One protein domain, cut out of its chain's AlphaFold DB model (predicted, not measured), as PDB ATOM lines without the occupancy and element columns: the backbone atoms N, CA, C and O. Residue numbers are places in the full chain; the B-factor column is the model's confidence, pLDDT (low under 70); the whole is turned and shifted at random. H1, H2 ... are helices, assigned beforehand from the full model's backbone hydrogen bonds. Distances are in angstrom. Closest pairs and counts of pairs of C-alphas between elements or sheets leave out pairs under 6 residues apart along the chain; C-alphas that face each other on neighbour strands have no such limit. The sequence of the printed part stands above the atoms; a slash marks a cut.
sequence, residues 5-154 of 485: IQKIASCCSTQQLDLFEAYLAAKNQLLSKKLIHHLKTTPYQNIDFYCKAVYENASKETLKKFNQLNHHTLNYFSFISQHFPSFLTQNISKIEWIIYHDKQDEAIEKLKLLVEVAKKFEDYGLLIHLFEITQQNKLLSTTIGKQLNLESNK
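This is residues 5 to 154 of the 485 residues of an uncharacterized protein of Bacteroidetes bacterium HGW-Bacteroidetes-12 (UniProt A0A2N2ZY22). Two helical lobes stand side by side: in the first, H2 and H3 form a hairpin, H5 crosses H3 and H4 packs on both H3 and H5; in the second, H7, H8 and H9 make an up-and-down bundle with H10 packed on H8. The short H1 sits between the lobes, near the middle of the whole. The printed part has 150 residues with eleven named helices, H1 to H11 in chain order, and no named strand; its class is all helix. It is compact, with a radius of gyration of the C-alphas of 16.8 A and spans of 47 by 32 by 30 A.

Begin at H8, residues 104 to 121, a hub that touches four helices. It forms a hairpin with H7, residues 91 to 100, at a shallow tilt of 18 degrees; the closest C-alphas, of Ile 98 and Ala 107, are 5.8 A apart. With residues 111 to 119 alone it touches H9, residues 124 to 136, another hairpin at 21 degrees; the closest C-alphas are Ala 118 and Leu 127, 6.4 A. With residues 104 to 112 alone it touches H10, residues 138 to 144, at a steep tilt of 47 degrees, C-alphas 108 and 140 being closest at 6.7 A. H11, residues 150 to 154, only just touches H9, at residues 127 to 131 alone, with 3 pairs of C-alphas within 8 A; the closest are Ile 128 and Asn 153, 6.0 A. Now find H1, residues 5 to 9, which only just touches H8, at residues 113 to 117 alone, with 3 such pairs; Ile 8 and Val 117 are closest, C-alphas 6.5 A apart. H1 also touches residues 36 to 40 alone of H3, residues 30 to 41, the other hub; C-alphas 6 and 39 are closest at 6.3 A. H3 forms a hairpin with H2, residues 14 to 26, at 13 degrees, C-alphas 21 and 33 being closest at 5.2 A. H5, residues 60 to 76, touches H3 about perpendicular at 86 degrees, through residues 31 to 32 of H3 and 69 to 73 of H5 alone; C-alphas 32 and 73 are closest at 5.4 A. H4, residues 47 to 55, touches H3 at a steep tilt of 48 degrees, C-alphas 34 and 54 being closest at 5.9 A. H6, residues 78 to 83, meets H5 only through their link. Every O i to N i+4 pair is within hydrogen-bond range in the helices other than H5, which has 12 of 13.

Find C-alpha 5, where H1 begins, at (37.181, -3.113, 47.825). H8 runs 25.5 A from C-alpha 104 at (13.602, -1.891, 39.311), and H5 runs 25.1 A; H9 measures 18.9 A, H2 18.5 A and H3 16.3 A. H11 ends at C-alpha 154, (27.313, -21.169, 28.618).

The C-alphas farthest apart, Asn 28 and Lys 138, are 48.7 A from each other. The printed part has no cut and no long link; H6 to H7 is short and the other links are tight. Mean pLDDT of the printed part is 90.9, and no printed residue is under 70.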
ATOM      1  N   ILE A   5      37.401  -2.714  46.420       89.38
ATOM      2  CA  ILE A   5      37.181  -3.113  47.825       89.38
ATOM      3  C   ILE A   5      35.933  -2.460  48.445       89.38
ATOM      4  O   ILE A   5      35.278  -3.088  49.269       89.38
ATOM      5  N   GLN A   6      35.551  -1.252  48.009       91.31
ATOM      6  CA  GLN A   6      34.294  -0.611  48.415       91.31
ATOM      7  C   GLN A   6      33.090  -1.416  47.916       91.31
ATOM      8  O   GLN A   6      32.178  -1.717  48.686       91.31
ATOM      9  N   LYS A   7      33.133  -1.836  46.646       91.81
ATOM     10  CA  LYS A   7      32.104  -2.683  46.027       91.81
ATOM     11  C   LYS A   7      31.946  -4.007  46.770       91.81
ATOM     12  O   LYS A   7      30.836  -4.388  47.133       91.81
ATOM     13  N   ILE A   8      33.062  -4.664  47.074       92.19
ATOM     14  CA  ILE A   8      33.078  -5.921  47.827       92.19
ATOM     15  C   ILE A   8      32.520  -5.729  49.241       92.19
ATOM     16  O   ILE A   8      31.658  -6.499  49.659       92.19
ATOM     17  N   ALA A   9      32.949  -4.689  49.963       93.00
ATOM     18  CA  ALA A   9      32.467  -4.418  51.317       93.00
ATOM     19  C   ALA A   9      30.944  -4.202  51.356       93.00
ATOM     20  O   ALA A   9      30.279  -4.697  52.260       93.00
ATOM     21  N   SER A  10      30.369  -3.559  50.334       92.06
ATOM     22  CA  SER A  10      28.911  -3.379  50.210       92.06
ATOM     23  C   SER A  10      28.124  -4.680  49.947       92.06
ATOM     24  O   SER A  10      26.893  -4.708  50.055       92.06
ATOM     25  N   CYS A  11      28.819  -5.765  49.593       92.69
ATOM     26  CA  CYS A  11      28.246  -7.101  49.435       92.69
ATOM     27  C   CYS A  11      28.297  -7.922  50.736       92.69
ATOM     28  O   CYS A  11      27.673  -8.981  50.805       92.69
ATOM     29  N   CYS A  12      29.002  -7.448  51.766       94.06
ATOM     30  CA  CYS A  12      29.093  -8.108  53.065       94.06
ATOM     31  C   CYS A  12      27.974  -7.696  54.022       94.06
ATOM     32  O   CYS A  12      27.374  -6.627  53.907       94.06
ATOM     33  N   SER A  13      27.724  -8.545  55.016       92.50
ATOM     34  CA  SER A  13      26.980  -8.151  56.209       92.50
ATOM     35  C   SER A  13      27.874  -7.345  57.159       92.50
ATOM     36  O   SER A  13      29.099  -7.482  57.151       92.50
ATOM     37  N   THR A  14      27.265  -6.537  58.030       92.00
ATOM     38  CA  THR A  14      27.994  -5.787  59.068       92.00
ATOM     39  C   THR A  14      28.829  -6.716  59.945       92.00
ATOM     40  O   THR A  14      30.003  -6.451  60.175       92.00
ATOM     41  N   GLN A  15      28.265  -7.866  60.329       92.94
ATOM     42  CA  GLN A  15      28.944  -8.883  61.136       92.94
ATOM     43  C   GLN A  15      30.200  -9.432  60.442       92.94
ATOM     44  O   GLN A  15      31.231  -9.618  61.081       92.94
ATOM     45  N   GLN A  16      30.144  -9.669  59.127       94.12
ATOM     46  CA  GLN A  16      31.318 -10.094  58.360       94.12
ATOM     47  C   GLN A  16      32.405  -9.011  58.364       94.12
ATOM     48  O   GLN A  16      33.575  -9.323  58.577       94.12
ATOM     49  N   LEU A  17      32.029  -7.741  58.180       94.94
ATOM     50  CA  LEU A  17      32.979  -6.625  58.197       94.94
ATOM     51  C   LEU A  17      33.597  -6.400  59.584       94.94
ATOM     52  O   LEU A  17      34.798  -6.161  59.667       94.94
ATOM     53  N   ASP A  18      32.826  -6.553  60.663       93.94
ATOM     54  CA  ASP A  18      33.334  -6.482  62.039       93.94
ATOM     55  C   ASP A  18      34.407  -7.547  62.296       93.94
ATOM     56  O   ASP A  18      35.486  -7.261  62.824       93.94
ATOM     57  N   LEU A  19      34.143  -8.780  61.858       92.88
ATOM     58  CA  LEU A  19      35.102  -9.876  61.968       92.88
ATOM     59  C   LEU A  19      36.346  -9.636  61.110       92.88
ATOM     60  O   LEU A  19      37.458  -9.955  61.532       92.88
ATOM     61  N   PHE A  20      36.182  -9.048  59.926       94.00
ATOM     62  CA  PHE A  20      37.311  -8.702  59.072       94.00
ATOM     63  C   PHE A  20      38.171  -7.581  59.669       94.00
ATOM     64  O   PHE A  20      39.397  -7.669  59.636       94.00
ATOM     65  N   GLU A  21      37.568  -6.561  60.284       94.88
ATOM     66  CA  GLU A  21      38.300  -5.526  61.027       94.88
ATOM     67  C   GLU A  21      39.106  -6.118  62.188       94.88
ATOM     68  O   GLU A  21      40.270  -5.747  62.380       94.88
ATOM     69  N   ALA A  22      38.519  -7.054  62.941       92.00
ATOM     70  CA  ALA A  22      39.206  -7.758  64.021       92.00
ATOM     71  C   ALA A  22      40.389  -8.589  63.494       92.00
ATOM     72  O   ALA A  22      41.491  -8.520  64.043       92.00
ATOM     73  N   TYR A  23      40.197  -9.303  62.382       91.50
ATOM     74  CA  TYR A  23      41.259 -10.037  61.689       91.50
ATOM     75  C   TYR A  23      42.411  -9.119  61.250       91.50
ATOM     76  O   TYR A  23      43.580  -9.397  61.529       91.50
ATOM     77  N   LEU A  24      42.098  -7.987  60.612       93.31
ATOM     78  CA  LEU A  24      43.100  -7.015  60.170       93.31
ATOM     79  C   LEU A  24      43.863  -6.409  61.355       93.31
ATOM     80  O   LEU A  24      45.078  -6.227  61.266       93.31
ATOM     81  N   ALA A  25      43.182  -6.140  62.475       91.81
ATOM     82  CA  ALA A  25      43.816  -5.686  63.711       91.81
ATOM     83  C   ALA A  25      44.816  -6.723  64.246       91.81
ATOM     84  O   ALA A  25      45.962  -6.379  64.526       91.81
ATOM     85  N   ALA A  26      44.412  -7.994  64.314       87.62
ATOM     86  CA  ALA A  26      45.262  -9.088  64.778       87.62
ATOM     87  C   ALA A  26      46.473  -9.336  63.855       87.62
ATOM     88  O   ALA A  26      47.526  -9.776  64.306       87.62
ATOM     89  N   LYS A  27      46.359  -9.000  62.563       88.38
ATOM     90  CA  LYS A  27      47.469  -8.994  61.591       88.38
ATOM     91  C   LYS A  27      48.309  -7.712  61.585       88.38
ATOM     92  O   LYS A  27      49.166  -7.558  60.710       88.38
ATOM     93  N   ASN A  28      48.060  -6.793  62.518       91.38
ATOM     94  CA  ASN A  28      48.688  -5.475  62.589       91.38
ATOM     95  C   ASN A  28      48.553  -4.660  61.280       91.38
ATOM     96  O   ASN A  28      49.426  -3.879  60.909       91.38
ATOM     97  N   GLN A  29      47.452  -4.845  60.543       94.44
ATOM     98  CA  GLN A  29      47.152  -4.141  59.290       94.44
ATOM     99  C   GLN A  29      46.265  -2.919  59.560       94.44
ATOM    100  O   GLN A  29      45.118  -2.843  59.114       94.44
ATOM    101  N   LEU A  30      46.795  -1.953  60.316       95.12
ATOM    102  CA  LEU A  30      46.023  -0.822  60.850       95.12
ATOM    103  C   LEU A  30      45.383   0.057  59.765       95.12
ATOM    104  O   LEU A  30      44.244   0.486  59.925       95.12
ATOM    105  N   LEU A  31      46.078   0.302  58.650       96.19
ATOM    106  CA  LEU A  31      45.545   1.112  57.547       96.19
ATOM    107  C   LEU A  31      44.406   0.397  56.812       96.19
ATOM    108  O   LEU A  31      43.369   1.003  56.557       96.19
ATOM    109  N   SER A  32      44.561  -0.904  56.546       96.25
ATOM    110  CA  SER A  32      43.494  -1.733  55.976       96.25
ATOM    111  C   SER A  32      42.283  -1.767  56.909       96.25
ATOM    112  O   SER A  32      41.156  -1.610  56.457       96.25
ATOM    113  N   LYS A  33      42.508  -1.909  58.224       96.88
ATOM    114  CA  LYS A  33      41.440  -1.856  59.230       96.88
ATOM    115  C   LYS A  33      40.696  -0.518  59.179       96.88
ATOM    116  O   LYS A  33      39.472  -0.525  59.111       96.88
ATOM    117  N   LYS A  34      41.416   0.614  59.188       96.50
ATOM    118  CA  LYS A  34      40.814   1.957  59.072       96.50
ATOM    119  C   LYS A  34      39.959   2.074  57.808       96.50
ATOM    120  O   LYS A  34      38.838   2.563  57.877       96.50
ATOM    121  N   LEU A  35      40.460   1.589  56.671       96.19
ATOM    122  CA  LEU A  35      39.714   1.594  55.415       96.19
ATOM    123  C   LEU A  35      38.392   0.821  55.535       96.19
ATOM    124  O   LEU A  35      37.341   1.379  55.230       96.19
ATOM    125  N   ILE A  36      38.424  -0.429  56.010       96.50
ATOM    126  CA  ILE A  36      37.207  -1.242  56.180       96.50
ATOM    127  C   ILE A  36      36.232  -0.586  57.165       96.50
ATOM    128  O   ILE A  36      35.036  -0.526  56.886       96.50
ATOM    129  N   HIS A  37      36.744  -0.011  58.254       96.31
ATOM    130  CA  HIS A  37      35.937   0.715  59.229       96.31
ATOM    131  C   HIS A  37      35.149   1.870  58.600       96.31
ATOM    132  O   HIS A  37      33.945   2.008  58.835       96.31
ATOM    133  N   HIS A  38      35.796   2.683  57.763       95.50
ATOM    134  CA  HIS A  38      35.120   3.776  57.064       95.50
ATOM    135  C   HIS A  38      34.167   3.273  55.978       95.50
ATOM    136  O   HIS A  38      33.071   3.807  55.853       95.50
ATOM    137  N   LEU A  39      34.518   2.211  55.247       94.31
ATOM    138  CA  LEU A  39      33.611   1.590  54.275       94.31
ATOM    139  C   LEU A  39      32.327   1.060  54.927       94.31
ATOM    140  O   LEU A  39      31.259   1.142  54.324       94.31
ATOM    141  N   LYS A  40      32.425   0.553  56.160       94.00
ATOM    142  CA  LYS A  40      31.290   0.063  56.950       94.00
ATOM    143  C   LYS A  40      30.428   1.199  57.514       94.00
ATOM    144  O   LYS A  40      29.208   1.136  57.431       94.00
ATOM    145  N   THR A  41      31.049   2.214  58.117       93.31
ATOM    146  CA  THR A  41      30.341   3.280  58.861       93.31
ATOM    147  C   THR A  41      29.863   4.431  57.981       93.31
ATOM    148  O   THR A  41      28.846   5.051  58.269       93.31
ATOM    149  N   THR A  42      30.587   4.717  56.902       92.38
ATOM    150  CA  THR A  42      30.312   5.807  55.957       92.38
ATOM    151  C   THR A  42      30.410   5.272  54.523       92.38
ATOM    152  O   THR A  42      31.369   5.566  53.803       92.38
ATOM    153  N   PRO A  43      29.446   4.434  54.092       88.69
ATOM    154  CA  PRO A  43      29.460   3.840  52.758       88.69
ATOM    155  C   PRO A  43      29.205   4.885  51.652       88.69
ATOM    156  O   PRO A  43      28.785   6.015  51.913       88.69
ATOM    157  N   TYR A  44      29.464   4.487  50.401       86.25
ATOM    158  CA  TYR A  44      29.172   5.256  49.175       86.25
ATOM    159  C   TYR A  44      29.869   6.623  49.039       86.25
ATOM    160  O   TYR A  44      29.406   7.491  48.302       86.25
ATOM    161  N   GLN A  45      31.007   6.827  49.708       91.62
ATOM    162  CA  GLN A  45      31.815   8.035  49.527       91.62
ATOM    163  C   GLN A  45      32.781   7.900  48.339       91.62
ATOM    164  O   GLN A  45      32.958   6.824  47.761       91.62
ATOM    165  N   ASN A  46      33.407   9.011  47.944       90.75
ATOM    166  CA  ASN A  46      34.402   9.016  46.874       90.75
ATOM    167  C   ASN A  46      35.802   8.604  47.377       90.75
ATOM    168  O   ASN A  46      36.067   8.516  48.576       90.75
ATOM    169  N   ILE A  47      36.719   8.351  46.439       90.19
ATOM    170  CA  ILE A  47      38.080   7.903  46.757       90.19
ATOM    171  C   ILE A  47      38.866   8.923  47.596       90.19
ATOM    172  O   ILE A  47      39.615   8.525  48.485       90.19
ATOM    173  N   ASP A  48      38.657  10.223  47.371       91.31
ATOM    174  CA  ASP A  48      39.351  11.288  48.102       91.31
ATOM    175  C   ASP A  48      38.922  11.333  49.568       91.31
ATOM    176  O   ASP A  48      39.755  11.550  50.447       91.31
ATOM    177  N   PHE A  49      37.638  11.085  49.841       94.25
ATOM    178  CA  PHE A  49      37.112  10.959  51.195       94.25
ATOM    179  C   PHE A  49      37.804   9.817  51.937       94.25
ATOM    180  O   PHE A  49      38.387  10.045  52.994       94.25
ATOM    181  N   TYR A  50      37.804   8.604  51.375       93.75
ATOM    182  CA  TYR A  50      38.422   7.457  52.046       93.75
ATOM    183  C   TYR A  50      39.941   7.603  52.165       93.75
ATOM    184  O   TYR A  50      40.515   7.215  53.181       93.75
ATOM    185  N   CYS A  51      40.597   8.219  51.178       94.00
ATOM    186  CA  CYS A  51      42.016   8.542  51.258       94.00
ATOM    187  C   CYS A  51      42.306   9.494  52.430       94.00
ATOM    188  O   CYS A  51      43.186   9.200  53.239       94.00
ATOM    189  N   LYS A  52      41.528  10.578  52.580       94.94
ATOM    190  CA  LYS A  52      41.633  11.494  53.729       94.94
ATOM    191  C   LYS A  52      41.310  10.803  55.049       94.94
ATOM    192  O   LYS A  52      41.995  11.046  56.028       94.94
ATOM    193  N   ALA A  53      40.313   9.927  55.087       93.94
ATOM    194  CA  ALA A  53      39.941   9.219  56.308       93.94
ATOM    195  C   ALA A  53      41.052   8.264  56.795       93.94
ATOM    196  O   ALA A  53      41.270   8.108  57.993       93.94
ATOM    197  N   VAL A  54      41.794   7.647  55.868       94.69
ATOM    198  CA  VAL A  54      42.872   6.702  56.203       94.69
ATOM    199  C   VAL A  54      44.216   7.392  56.457       94.69
ATOM    200  O   VAL A  54      44.926   7.000  57.386       94.69
ATOM    201  N   TYR A  55      44.573   8.384  55.637       94.75
ATOM    202  CA  TYR A  55      45.901   9.016  55.611       94.75
ATOM    203  C   TYR A  55      45.912  10.492  56.018       94.75
ATOM    204  O   TYR A  55      46.962  11.125  55.930       94.75
ATOM    205  N   GLU A  56      44.766  11.064  56.386       93.00
ATOM    206  CA  GLU A  56      44.602  12.481  56.760       93.00
ATOM    207  C   GLU A  56      44.947  13.467  55.619       93.00
ATOM    208  O   GLU A  56      45.011  14.678  55.809       93.00
ATOM    209  N   ASN A  57      45.128  12.963  54.390       90.69
ATOM    210  CA  ASN A  57      45.468  13.732  53.191       90.69
ATOM    211  C   ASN A  57      44.973  13.004  51.918       90.69
ATOM    212  O   ASN A  57      44.846  11.781  51.905       90.69
ATOM    213  N   ALA A  58      44.730  13.740  50.831       89.50
ATOM    214  CA  ALA A  58      44.421  13.213  49.493       89.50
ATOM    215  C   ALA A  58      45.289  13.849  48.390       89.50
ATOM    216  O   ALA A  58      44.834  14.106  47.277       89.50
ATOM    217  N   SER A  59      46.564  14.113  48.686       92.62
ATOM    218  CA  SER A  59      47.536  14.500  47.661       92.62
ATOM    219  C   SER A  59      47.661  13.420  46.575       92.62
ATOM    220  O   SER A  59      47.400  12.237  46.811       92.62
ATOM    221  N   LYS A  60      48.149  13.798  45.387       90.88
ATOM    222  CA  LYS A  60      48.379  12.857  44.275       90.88
ATOM    223  C   LYS A  60      49.304  11.692  44.660       90.88
ATOM    224  O   LYS A  60      49.137  10.586  44.151       90.88
ATOM    225  N   GLU A  61      50.275  11.918  45.545       92.56
ATOM    226  CA  GLU A  61      51.152  10.861  46.059       92.56
ATOM    227  C   GLU A  61      50.423   9.957  47.065       92.56
ATOM    228  O   GLU A  61      50.520   8.731  46.979       92.56
ATOM    229  N   THR A  62      49.635  10.542  47.970       93.00
ATOM    230  CA  THR A  62      48.834   9.792  48.950       93.00
ATOM    231  C   THR A  62      47.803   8.903  48.262       93.00
ATOM    232  O   THR A  62      47.666   7.740  48.628       93.00
ATOM    233  N   LEU A  63      47.160   9.384  47.195       91.81
ATOM    234  CA  LEU A  63      46.227   8.593  46.389       91.81
ATOM    235  C   LEU A  63      46.893   7.371  45.738       91.81
ATOM    236  O   LEU A  63      46.280   6.308  45.652       91.81
ATOM    237  N   LYS A  64      48.168   7.464  45.327       92.19
ATOM    238  CA  LYS A  64      48.917   6.291  44.838       92.19
ATOM    239  C   LYS A  64      49.124   5.255  45.946       92.19
ATOM    240  O   LYS A  64      48.907   4.070  45.702       92.19
ATOM    241  N   LYS A  65      49.497   5.695  47.154       94.00
ATOM    242  CA  LYS A  65      49.641   4.821  48.335       94.00
ATOM    243  C   LYS A  65      48.298   4.197  48.730       94.00
ATOM    244  O   LYS A  65      48.241   3.004  49.002       94.00
ATOM    245  N   PHE A  66      47.210   4.962  48.659       94.12
ATOM    246  CA  PHE A  66      45.854   4.473  48.904       94.12
ATOM    247  C   PHE A  66      45.414   3.414  47.883       94.12
ATOM    248  O   PHE A  66      44.853   2.391  48.259       94.12
ATOM    249  N   ASN A  67      45.737   3.583  46.600       91.00
ATOM    250  CA  ASN A  67      45.467   2.548  45.598       91.00
ATOM    251  C   ASN A  67      46.250   1.253  45.867       91.00
ATOM    252  O   ASN A  67      45.695   0.163  45.733       91.00
ATOM    253  N   GLN A  68      47.512   1.353  46.295       91.44
ATOM    254  CA  GLN A  68      48.283   0.184  46.735       91.44
ATOM    255  C   GLN A  68      47.656  -0.467  47.973       91.44
ATOM    256  O   GLN A  68      47.536  -1.692  48.016       91.44
ATOM    257  N   LEU A  69      47.197   0.339  48.937       93.81
ATOM    258  CA  LEU A  69      46.470  -0.143  50.107       93.81
ATOM    259  C   LEU A  69      45.210  -0.907  49.695       93.81
ATOM    260  O   LEU A  69      45.010  -2.005  50.191       93.81
ATOM    261  N   ASN A  70      44.416  -0.405  48.746       90.62
ATOM    262  CA  ASN A  70      43.213  -1.094  48.263       90.62
ATOM    263  C   ASN A  70      43.520  -2.501  47.734       90.62
ATOM    264  O   ASN A  70      42.826  -3.459  48.076       90.62
ATOM    265  N   HIS A  71      44.574  -2.640  46.923       88.00
ATOM    266  CA  HIS A  71      45.023  -3.945  46.431       88.00
ATOM    267  C   HIS A  71      45.534  -4.847  47.559       88.00
ATOM    268  O   HIS A  71      45.244  -6.041  47.573       88.00
ATOM    269  N   HIS A  72      46.261  -4.281  48.521       91.00
ATOM    270  CA  HIS A  72      46.760  -5.011  49.685       91.00
ATOM    271  C   HIS A  72      45.617  -5.506  50.583       91.00
ATOM    272  O   HIS A  72      45.566  -6.682  50.933       91.00
ATOM    273  N   THR A  73      44.642  -4.646  50.889       93.25
ATOM    274  CA  THR A  73      43.433  -4.986  51.653       93.25
ATOM    275  C   THR A  73      42.612  -6.069  50.950       93.25
ATOM    276  O   THR A  73      42.103  -6.969  51.616       93.25
ATOM    277  N   LEU A  74      42.533  -6.042  49.616       90.44
ATOM    278  CA  LEU A  74      41.844  -7.073  48.838       90.44
ATOM    279  C   LEU A  74      42.448  -8.473  49.034       90.44
ATOM    280  O   LEU A  74      41.702  -9.442  49.131       90.44
ATOM    281  N   ASN A  75      43.770  -8.609  49.154       88.12
ATOM    282  CA  ASN A  75      44.394  -9.922  49.373       88.12
ATOM    283  C   ASN A  75      44.022 -10.531  50.737       88.12
ATOM    284  O   ASN A  75      43.859 -11.749  50.861       88.12
ATOM    285  N   TYR A  76      43.812  -9.693  51.754       90.69
ATOM    286  CA  TYR A  76      43.310 -10.141  53.056       90.69
ATOM    287  C   TYR A  76      41.846 -10.578  53.019       90.69
ATOM    288  O   TYR A  76      41.409 -11.308  53.904       90.69
ATOM    289  N   PHE A  77      41.098 -10.195  51.985       89.81
ATOM    290  CA  PHE A  77      39.695 -10.566  51.829       89.81
ATOM    291  C   PHE A  77      39.484 -12.074  51.599       89.81
ATOM    292  O   PHE A  77      38.386 -12.600  51.795       89.81
ATOM    293  N   SER A  78      40.559 -12.801  51.278       88.62
ATOM    294  CA  SER A  78      40.615 -14.266  51.360       88.62
ATOM    295  C   SER A  78      40.067 -14.805  52.687       88.62
ATOM    296  O   SER A  78      39.415 -15.845  52.691       88.62
ATOM    297  N   PHE A  79      40.241 -14.068  53.790       89.75
ATOM    298  CA  PHE A  79      39.658 -14.372  55.094       89.75
ATOM    299  C   PHE A  79      38.132 -14.524  55.036       89.75
ATOM    300  O   PHE A  79      37.599 -15.541  55.475       89.75
ATOM    301  N   ILE A  80      37.421 -13.556  54.449       91.12
ATOM    302  CA  ILE A  80      35.962 -13.633  54.318       91.12
ATOM    303  C   ILE A  80      35.570 -14.832  53.459       91.12
ATOM    304  O   ILE A  80      34.709 -15.601  53.863       91.12
ATOM    305  N   SER A  81      36.249 -15.046  52.334       88.81
ATOM    306  CA  SER A  81      35.933 -16.157  51.422       88.81
ATOM    307  C   SER A  81      36.182 -17.534  52.057       88.81
ATOM    308  O   SER A  81      35.439 -18.480  51.817       88.81
ATOM    309  N   GLN A  82      37.207 -17.654  52.908       87.75
ATOM    310  CA  GLN A  82      37.539 -18.884  53.638       87.75
ATOM    311  C   GLN A  82      36.541 -19.223  54.744       87.75
ATOM    312  O   GLN A  82      36.338 -20.399  55.046       87.75
ATOM    313  N   HIS A  83      35.965 -18.206  55.384       86.56
ATOM    314  CA  HIS A  83      35.097 -18.375  56.548       86.56
ATOM    315  C   HIS A  83      33.605 -18.257  56.217       86.56
ATOM    316  O   HIS A  83      32.775 -18.819  56.926       86.56
ATOM    317  N   PHE A  84      33.274 -17.587  55.114       90.06
ATOM    318  CA  PHE A  84      31.921 -17.371  54.616       90.06
ATOM    319  C   PHE A  84      31.878 -17.604  53.095       90.06
ATOM    320  O   PHE A  84      31.747 -16.644  52.337       90.06
ATOM    321  N   PRO A  85      31.960 -18.859  52.612       87.56
ATOM    322  CA  PRO A  85      31.974 -19.150  51.172       87.56
ATOM    323  C   PRO A  85      30.769 -18.575  50.407       87.56
ATOM    324  O   PRO A  85      30.879 -18.221  49.242       87.56
ATOM    325  N   SER A  86      29.623 -18.411  51.078       89.19
ATOM    326  CA  SER A  86      28.387 -17.855  50.515       89.19
ATOM    327  C   SER A  86      28.233 -16.331  50.679       89.19
ATOM    328  O   SER A  86      27.128 -15.803  50.515       89.19
ATOM    329  N   PHE A  87      29.298 -15.590  51.024       91.81
ATOM    330  CA  PHE A  87      29.189 -14.155  51.337       91.81
ATOM    331  C   PHE A  87      28.686 -13.296  50.164       91.81
ATOM    332  O   PHE A  87      28.127 -12.227  50.401       91.81
ATOM    333  N   LEU A  88      28.859 -13.725  48.911       93.06
ATOM    334  CA  LEU A  88      28.243 -13.045  47.768       93.06
ATOM    335  C   LEU A  88      26.803 -13.516  47.554       93.06
ATOM    336  O   LEU A  88      25.914 -12.679  47.394       93.06
ATOM    337  N   THR A  89      26.559 -14.826  47.645       91.75
ATOM    338  CA  THR A  89      25.251 -15.483  47.469       91.75
ATOM    339  C   THR A  89      24.169 -14.907  48.385       91.75
ATOM    340  O   THR A  89      23.029 -14.760  47.963       91.75
ATOM    341  N   GLN A  90      24.506 -14.472  49.604       90.31
ATOM    342  CA  GLN A  90      23.536 -13.833  50.514       90.31
ATOM    343  C   GLN A  90      22.854 -12.575  49.929       90.31
ATOM    344  O   GLN A  90      21.829 -12.126  50.440       90.31
ATOM    345  N   ASN A  91      23.425 -11.961  48.885       93.69
ATOM    346  CA  ASN A  91      22.837 -10.797  48.223       93.69
ATOM    347  C   ASN A  91      21.676 -11.164  47.288       93.69
ATOM    348  O   ASN A  91      20.923 -10.265  46.921       93.69
ATOM    349  N   ILE A  92      21.496 -12.444  46.943       93.19
ATOM    350  CA  ILE A  92      20.397 -12.917  46.087       93.19
ATOM    351  C   ILE A  92      19.050 -12.569  46.710       93.19
ATOM    352  O   ILE A  92      18.276 -11.842  46.097       93.19
ATOM    353  N   SER A  93      18.820 -12.959  47.965       91.38
ATOM    354  CA  SER A  93      17.542 -12.686  48.630       91.38
ATOM    355  C   SER A  93      17.245 -11.190  48.733       91.38
ATOM    356  O   SER A  93      16.092 -10.781  48.663       91.38
ATOM    357  N   LYS A  94      18.278 -10.341  48.850       91.56
ATOM    358  CA  LYS A  94      18.098  -8.881  48.812       91.56
ATOM    359  C   LYS A  94      17.609  -8.418  47.440       91.56
ATOM    360  O   LYS A  94      16.699  -7.605  47.378       91.56
ATOM    361  N   ILE A  95      18.193  -8.934  46.357       92.25
ATOM    362  CA  ILE A  95      17.773  -8.620  44.985       92.25
ATOM    363  C   ILE A  95      16.334  -9.087  44.747       92.25
ATOM    364  O   ILE A  95      15.526  -8.304  44.258       92.25
ATOM    365  N   GLU A  96      15.991 -10.313  45.143       91.38
ATOM    366  CA  GLU A  96      14.629 -10.850  45.018       91.38
ATOM    367  C   GLU A  96      13.607  -9.974  45.755       91.38
ATOM    368  O   GLU A  96      12.570  -9.632  45.191       91.38
ATOM    369  N   TRP A  97      13.929  -9.520  46.972       94.44
ATOM    370  CA  TRP A  97      13.080  -8.587  47.715       94.44
ATOM    371  C   TRP A  97      12.935  -7.227  47.028       94.44
ATOM    372  O   TRP A  97      11.843  -6.665  47.035       94.44
ATOM    373  N   ILE A  98      14.002  -6.680  46.441       92.94
ATOM    374  CA  ILE A  98      13.949  -5.409  45.702       92.94
ATOM    375  C   ILE A  98      13.057  -5.555  44.455       92.94
ATOM    376  O   ILE A  98      12.245  -4.671  44.184       92.94
ATOM    377  N   ILE A  99      13.158  -6.687  43.745       90.69
ATOM    378  CA  ILE A  99      12.307  -7.018  42.593       90.69
ATOM    379  C   ILE A  99      10.846  -7.167  43.023       90.69
ATOM    380  O   ILE A  99       9.974  -6.596  42.378       90.69
ATOM    381  N   TYR A 100      10.581  -7.888  44.115       91.75
ATOM    382  CA  TYR A 100       9.233  -8.085  44.656       91.75
ATOM    383  C   TYR A 100       8.544  -6.762  45.029       91.75
ATOM    384  O   TYR A 100       7.338  -6.628  44.868       91.75
ATOM    385  N   HIS A 101       9.307  -5.774  45.505       93.12
ATOM    386  CA  HIS A 101       8.804  -4.432  45.821       93.12
ATOM    387  C   HIS A 101       8.820  -3.464  44.621       93.12
ATOM    388  O   HIS A 101       8.741  -2.252  44.824       93.12
ATOM    389  N   ASP A 102       8.974  -3.965  43.392       87.62
ATOM    390  CA  ASP A 102       8.974  -3.189  42.145       87.62
ATOM    391  C   ASP A 102      10.020  -2.059  42.065       87.62
ATOM    392  O   ASP A 102       9.904  -1.116  41.277       87.62
ATOM    393  N   LYS A 103      11.118  -2.165  42.820       90.88
ATOM    394  CA  LYS A 103      12.215  -1.185  42.805       90.88
ATOM    395  C   LYS A 103      13.245  -1.510  41.721       90.88
ATOM    396  O   LYS A 103      14.387  -1.871  41.998       90.88
ATOM    397  N   GLN A 104      12.832  -1.395  40.461       85.25
ATOM    398  CA  GLN A 104      13.602  -1.891  39.311       85.25
ATOM    399  C   GLN A 104      14.994  -1.253  39.163       85.25
ATOM    400  O   GLN A 104      15.970  -1.975  38.964       85.25
ATOM    401  N   ASP A 105      15.121   0.068  39.309       88.62
ATOM    402  CA  ASP A 105      16.421   0.750  39.179       88.62
ATOM    403  C   ASP A 105      17.412   0.311  40.267       88.62
ATOM    404  O   ASP A 105      18.586   0.060  39.992       88.62
ATOM    405  N   GLU A 106      16.924   0.130  41.498       91.31
ATOM    406  CA  GLU A 106      17.723  -0.377  42.617       91.31
ATOM    407  C   GLU A 106      18.172  -1.826  42.362       91.31
ATOM    408  O   GLU A 106      19.334  -2.170  42.598       91.31
ATOM    409  N   ALA A 107      17.288  -2.667  41.810       90.69
ATOM    410  CA  ALA A 107      17.623  -4.040  41.434       90.69
ATOM    411  C   ALA A 107      18.696  -4.071  40.339       90.69
ATOM    412  O   ALA A 107      19.642  -4.858  40.427       90.69
ATOM    413  N   ILE A 108      18.584  -3.196  39.333       90.38
ATOM    414  CA  ILE A 108      19.539  -3.102  38.225       90.38
ATOM    415  C   ILE A 108      20.931  -2.725  38.737       90.38
ATOM    416  O   ILE A 108      21.911  -3.382  38.379       90.38
ATOM    417  N   GLU A 109      21.035  -1.701  39.584       90.31
ATOM    418  CA  GLU A 109      22.324  -1.273  40.135       90.31
ATOM    419  C   GLU A 109      22.935  -2.342  41.048       90.31
ATOM    420  O   GLU A 109      24.126  -2.652  40.931       90.31
ATOM    421  N   LYS A 110      22.122  -2.999  41.888       91.56
ATOM    422  CA  LYS A 110      22.604  -4.090  42.746       91.56
ATOM    423  C   LYS A 110      23.084  -5.296  41.934       91.56
ATOM    424  O   LYS A 110      24.114  -5.882  42.274       91.56
ATOM    425  N   LEU A 111      22.383  -5.650  40.856       92.50
ATOM    426  CA  LEU A 111      22.779  -6.729  39.953       92.50
ATOM    427  C   LEU A 111      24.083  -6.408  39.218       92.50
ATOM    428  O   LEU A 111      24.979  -7.247  39.212       92.50
ATOM    429  N   LYS A 112      24.236  -5.203  38.650       91.50
ATOM    430  CA  LYS A 112      25.489  -4.780  37.986       91.50
ATOM    431  C   LYS A 112      26.685  -4.884  38.930       91.50
ATOM    432  O   LYS A 112      27.711  -5.457  38.564       91.50
ATOM    433  N   LEU A 113      26.528  -4.369  40.149       92.38
ATOM    434  CA  LEU A 113      27.533  -4.456  41.202       92.38
ATOM    435  C   LEU A 113      27.916  -5.915  41.486       92.38
ATOM    436  O   LEU A 113      29.100  -6.256  41.506       92.38
ATOM    437  N   LEU A 114      26.922  -6.781  41.696       94.12
ATOM    438  CA  LEU A 114      27.166  -8.172  42.060       94.12
ATOM    439  C   LEU A 114      27.792  -8.969  40.907       94.12
ATOM    440  O   LEU A 114      28.698  -9.759  41.152       94.12
ATOM    441  N   VAL A 115      27.385  -8.717  39.658       93.56
ATOM    442  CA  VAL A 115      28.002  -9.305  38.457       93.56
ATOM    443  C   VAL A 115      29.468  -8.903  38.339       93.56
ATOM    444  O   VAL A 115      30.312  -9.752  38.058       93.56
ATOM    445  N   GLU A 116      29.796  -7.629  38.565       93.19
ATOM    446  CA  GLU A 116      31.180  -7.153  38.526       93.19
ATOM    447  C   GLU A 116      32.044  -7.843  39.589       93.19
ATOM    448  O   GLU A 116      33.129  -8.347  39.281       93.19
ATOM    449  N   VAL A 117      31.555  -7.906  40.832       94.06
ATOM    450  CA  VAL A 117      32.274  -8.550  41.938       94.06
ATOM    451  C   VAL A 117      32.410 -10.056  41.697       94.06
ATOM    452  O   VAL A 117      33.512 -10.588  41.827       94.06
ATOM    453  N   ALA A 118      31.345 -10.738  41.272       94.75
ATOM    454  CA  ALA A 118      31.366 -12.174  40.998       94.75
ATOM    455  C   ALA A 118      32.323 -12.531  39.848       94.75
ATOM    456  O   ALA A 118      33.130 -13.448  39.996       94.75
ATOM    457  N   LYS A 119      32.339 -11.758  38.748       93.69
ATOM    458  CA  LYS A 119      33.335 -11.916  37.667       93.69
ATOM    459  C   LYS A 119      34.756 -11.746  38.184       93.69
ATOM    460  O   LYS A 119      35.643 -12.503  37.803       93.69
ATOM    461  N   LYS A 120      34.982 -10.773  39.070       93.06
ATOM    462  CA  LYS A 120      36.309 -10.526  39.638       93.06
ATOM    463  C   LYS A 120      36.787 -11.661  40.545       93.06
ATOM    464  O   LYS A 120      37.985 -11.931  40.569       93.06
ATOM    465  N   PHE A 121      35.876 -12.286  41.285       93.56
ATOM    466  CA  PHE A 121      36.157 -13.422  42.168       93.56
ATOM    467  C   PHE A 121      36.170 -14.761  41.423       93.56
ATOM    468  O   PHE A 121      36.597 -15.754  42.003       93.56
ATOM    469  N   GLU A 122      35.742 -14.783  40.158       95.25
ATOM    470  CA  GLU A 122      35.469 -16.003  39.390       95.25
ATOM    471  C   GLU A 122      34.410 -16.901  40.062       95.25
ATOM    472  O   GLU A 122      34.462 -18.127  39.986       95.25
ATOM    473  N   ASP A 123      33.418 -16.290  40.718       95.19
ATOM    474  CA  ASP A 123      32.267 -17.001  41.281       95.19
ATOM    475  C   ASP A 123      31.253 -17.331  40.173       95.19
ATOM    476  O   ASP A 123      30.219 -16.679  39.998       95.19
ATOM    477  N   TYR A 124      31.597 -18.337  39.368       95.12
ATOM    478  CA  TYR A 124      30.779 -18.776  38.237       95.12
ATOM    479  C   TYR A 124      29.410 -19.303  38.673       95.12
ATOM    480  O   TYR A 124      28.431 -19.088  37.965       95.12
ATOM    481  N   GLY A 125      29.327 -19.935  39.849       94.19
ATOM    482  CA  GLY A 125      28.066 -20.427  40.405       94.19
ATOM    483  C   GLY A 125      27.075 -19.290  40.647       94.19
ATOM    484  O   GLY A 125      25.924 -19.367  40.218       94.19
ATOM    485  N   LEU A 126      27.538 -18.193  41.254       95.12
ATOM    486  CA  LEU A 126      26.712 -17.003  41.424       95.12
ATOM    487  C   LEU A 126      26.346 -16.359  40.082       95.12
ATOM    488  O   LEU A 126      25.196 -15.978  39.896       95.12
ATOM    489  N   LEU A 127      27.280 -16.255  39.131       95.38
ATOM    490  CA  LEU A 127      26.996 -15.661  37.816       95.38
ATOM    491  C   LEU A 127      25.886 -16.397  37.053       95.38
ATOM    492  O   LEU A 127      25.054 -15.740  36.426       95.38
ATOM    493  N   ILE A 128      25.853 -17.729  37.139       94.75
ATOM    494  CA  ILE A 128      24.784 -18.558  36.564       94.75
ATOM    495  C   ILE A 128      23.445 -18.226  37.228       94.75
ATOM    496  O   ILE A 128      22.457 -17.963  36.546       94.75
ATOM    497  N   HIS A 129      23.420 -18.154  38.557       94.12
ATOM    498  CA  HIS A 129      22.187 -17.875  39.284       94.12
ATOM    499  C   HIS A 129      21.660 -16.449  39.048       94.12
ATOM    500  O   HIS A 129      20.459 -16.232  38.902       94.12
ATOM    501  N   LEU A 130      22.549 -15.457  38.926       93.50
ATOM    502  CA  LEU A 130      22.151 -14.096  38.552       93.50
ATOM    503  C   LEU A 130      21.578 -14.041  37.135       93.50
ATOM    504  O   LEU A 130      20.625 -13.300  36.897       93.50
ATOM    505  N   PHE A 131      22.117 -14.830  36.201       92.62
ATOM    506  CA  PHE A 131      21.530 -14.959  34.870       92.62
ATOM    507  C   PHE A 131      20.095 -15.497  34.959       92.62
ATOM    508  O   PHE A 131      19.192 -14.872  34.403       92.62
ATOM    509  N   GLU A 132      19.851 -16.567  35.718       91.06
ATOM    510  CA  GLU A 132      18.507 -17.136  35.916       91.06
ATOM    511  C   GLU A 132      17.509 -16.101  36.459       91.06
ATOM    512  O   GLU A 132      16.435 -15.928  35.880       91.06
ATOM    513  N   ILE A 133      17.893 -15.344  37.495       89.69
ATOM    514  CA  ILE A 133      17.067 -14.262  38.061       89.69
ATOM    515  C   ILE A 133      16.736 -13.210  36.995       89.69
ATOM    516  O   ILE A 133      15.588 -12.787  36.867       89.69
ATOM    517  N   THR A 134      17.720 -12.794  36.188       88.69
ATOM    518  CA  THR A 134      17.467 -11.800  35.131       88.69
ATOM    519  C   THR A 134      16.531 -12.316  34.042       88.69
ATOM    520  O   THR A 134      15.762 -11.525  33.508       88.69
ATOM    521  N   GLN A 135      16.550 -13.615  33.722       87.94
ATOM    522  CA  GLN A 135      15.661 -14.194  32.707       87.94
ATOM    523  C   GLN A 135      14.205 -14.286  33.173       87.94
ATOM    524  O   GLN A 135      13.292 -14.209  32.352       87.94
ATOM    525  N   GLN A 136      13.969 -14.395  34.482       86.31
ATOM    526  CA  GLN A 136      12.619 -14.402  35.051       86.31
ATOM    527  C   GLN A 136      11.935 -13.024  34.985       86.31
ATOM    528  O   GLN A 136      10.713 -12.942  35.093       86.31
ATOM    529  N   ASN A 137      12.689 -11.940  34.759       83.62
ATOM    530  CA  ASN A 137      12.158 -10.583  34.638       83.62
ATOM    531  C   ASN A 137      12.562  -9.934  33.303       83.62
ATOM    532  O   ASN A 137      13.716  -9.569  33.075       83.62
ATOM    533  N   LYS A 138      11.575  -9.715  32.426       80.06
ATOM    534  CA  LYS A 138      11.784  -9.191  31.065       80.06
ATOM    535  C   LYS A 138      12.551  -7.861  31.026       80.06
ATOM    536  O   LYS A 138      13.407  -7.692  30.159       80.06
ATOM    537  N   LEU A 139      12.272  -6.936  31.948       79.94
ATOM    538  CA  LEU A 139      12.911  -5.616  31.995       79.94
ATOM    539  C   LEU A 139      14.390  -5.727  32.399       79.94
ATOM    540  O   LEU A 139      15.265  -5.113  31.779       79.94
ATOM    541  N   LEU A 140      14.690  -6.568  33.391       81.81
ATOM    542  CA  LEU A 140      16.066  -6.841  33.814       81.81
ATOM    543  C   LEU A 140      16.855  -7.529  32.700       81.81
ATOM    544  O   LEU A 140      17.980  -7.116  32.409       81.81
ATOM    545  N   SER A 141      16.252  -8.512  32.025       79.06
ATOM    546  CA  SER A 141      16.872  -9.190  30.885       79.06
ATOM    547  C   SER A 141      17.245  -8.215  29.767       79.06
ATOM    548  O   SER A 141      18.292  -8.383  29.144       79.06
ATOM    549  N   THR A 142      16.440  -7.181  29.497       79.00
ATOM    550  CA  THR A 142      16.783  -6.185  28.468       79.00
ATOM    551  C   THR A 142      17.928  -5.261  28.884       79.00
ATOM    552  O   THR A 142      18.778  -4.931  28.056       79.00
ATOM    553  N   THR A 143      17.998  -4.877  30.161       79.44
ATOM    554  CA  THR A 143      18.971  -3.882  30.644       79.44
ATOM    555  C   THR A 143      20.319  -4.502  31.019       79.44
ATOM    556  O   THR A 143      21.371  -3.935  30.720       79.44
ATOM    557  N   ILE A 144      20.313  -5.682  31.645       80.06
ATOM    558  CA  ILE A 144      21.519  -6.395  32.102       80.06
ATOM    559  C   ILE A 144      21.975  -7.448  31.088       80.06
ATOM    560  O   ILE A 144      23.135  -7.860  31.121       80.06
ATOM    561  N   GLY A 145      21.126  -7.823  30.125       70.88
ATOM    562  CA  GLY A 145      21.396  -8.893  29.163       70.88
ATOM    563  C   GLY A 145      22.708  -8.750  28.392       70.88
ATOM    564  O   GLY A 145      23.290  -9.750  28.007       70.88
ATOM    565  N   LYS A 146      23.260  -7.539  28.223       73.12
ATOM    566  CA  LYS A 146      24.598  -7.365  27.622       73.12
ATOM    567  C   LYS A 146      25.737  -7.914  28.495       73.12
ATOM    568  O   LYS A 146      26.750  -8.344  27.957       73.12
ATOM    569  N   GLN A 147      25.591  -7.879  29.820       75.56
ATOM    570  CA  GLN A 147      26.588  -8.360  30.786       75.56
ATOM    571  C   GLN A 147      26.371  -9.820  31.203       75.56
ATOM    572  O   GLN A 147      27.352 -10.484  31.553       75.56
ATOM    573  N   LEU A 148      25.114 -10.276  31.182       79.44
ATOM    574  CA  LEU A 148      24.668 -11.646  31.441       79.44
ATOM    575  C   LEU A 148      23.808 -12.115  30.259       79.44
ATOM    576  O   LEU A 148      22.581 -12.064  30.304       79.44
ATOM    577  N   ASN A 149      24.464 -12.534  29.179       83.31
ATOM    578  CA  ASN A 149      23.806 -13.130  28.014       83.31
ATOM    579  C   ASN A 149      23.970 -14.656  28.008       83.31
ATOM    580  O   ASN A 149      24.777 -15.225  28.745       83.31
ATOM    581  N   LEU A 150      23.231 -15.309  27.112       83.38
ATOM    582  CA  LEU A 150      23.256 -16.758  26.950       83.38
ATOM    583  C   LEU A 150      24.661 -17.317  26.665       83.38
ATOM    584  O   LEU A 150      25.000 -18.373  27.188       83.38
ATOM    585  N   GLU A 151      25.479 -16.635  25.860       86.06
ATOM    586  CA  GLU A 151      26.840 -17.087  25.529       86.06
ATOM    587  C   GLU A 151      27.753 -17.046  26.755       86.06
ATOM    588  O   GLU A 151      28.355 -18.058  27.106       86.06
ATOM    589  N   SER A 152      27.759 -15.921  27.474       86.81
ATOM    590  CA  SER A 152      28.487 -15.779  28.736       86.81
ATOM    591  C   SER A 152      28.021 -16.799  29.775       86.81
ATOM    592  O   SER A 152      28.837 -17.364  30.492       86.81
ATOM    593  N   ASN A 153      26.721 -17.115  29.821       90.94
ATOM    594  CA  ASN A 153      26.203 -18.125  30.738       90.94
ATOM    595  C   ASN A 153      26.661 -19.547  30.371       90.94
ATOM    596  O   ASN A 153      26.991 -20.326  31.261       90.94
ATOM    597  N   LYS A 154      26.737 -19.889  29.076       92.81
ATOM    598  CA  LYS A 154      27.313 -21.169  28.618       92.81
ATOM    599  C   LYS A 154      28.786 -21.297  29.010       92.81
ATOM    600  O   LYS A 154      29.207 -22.363  29.462       92.81
TER     601      LYS A 154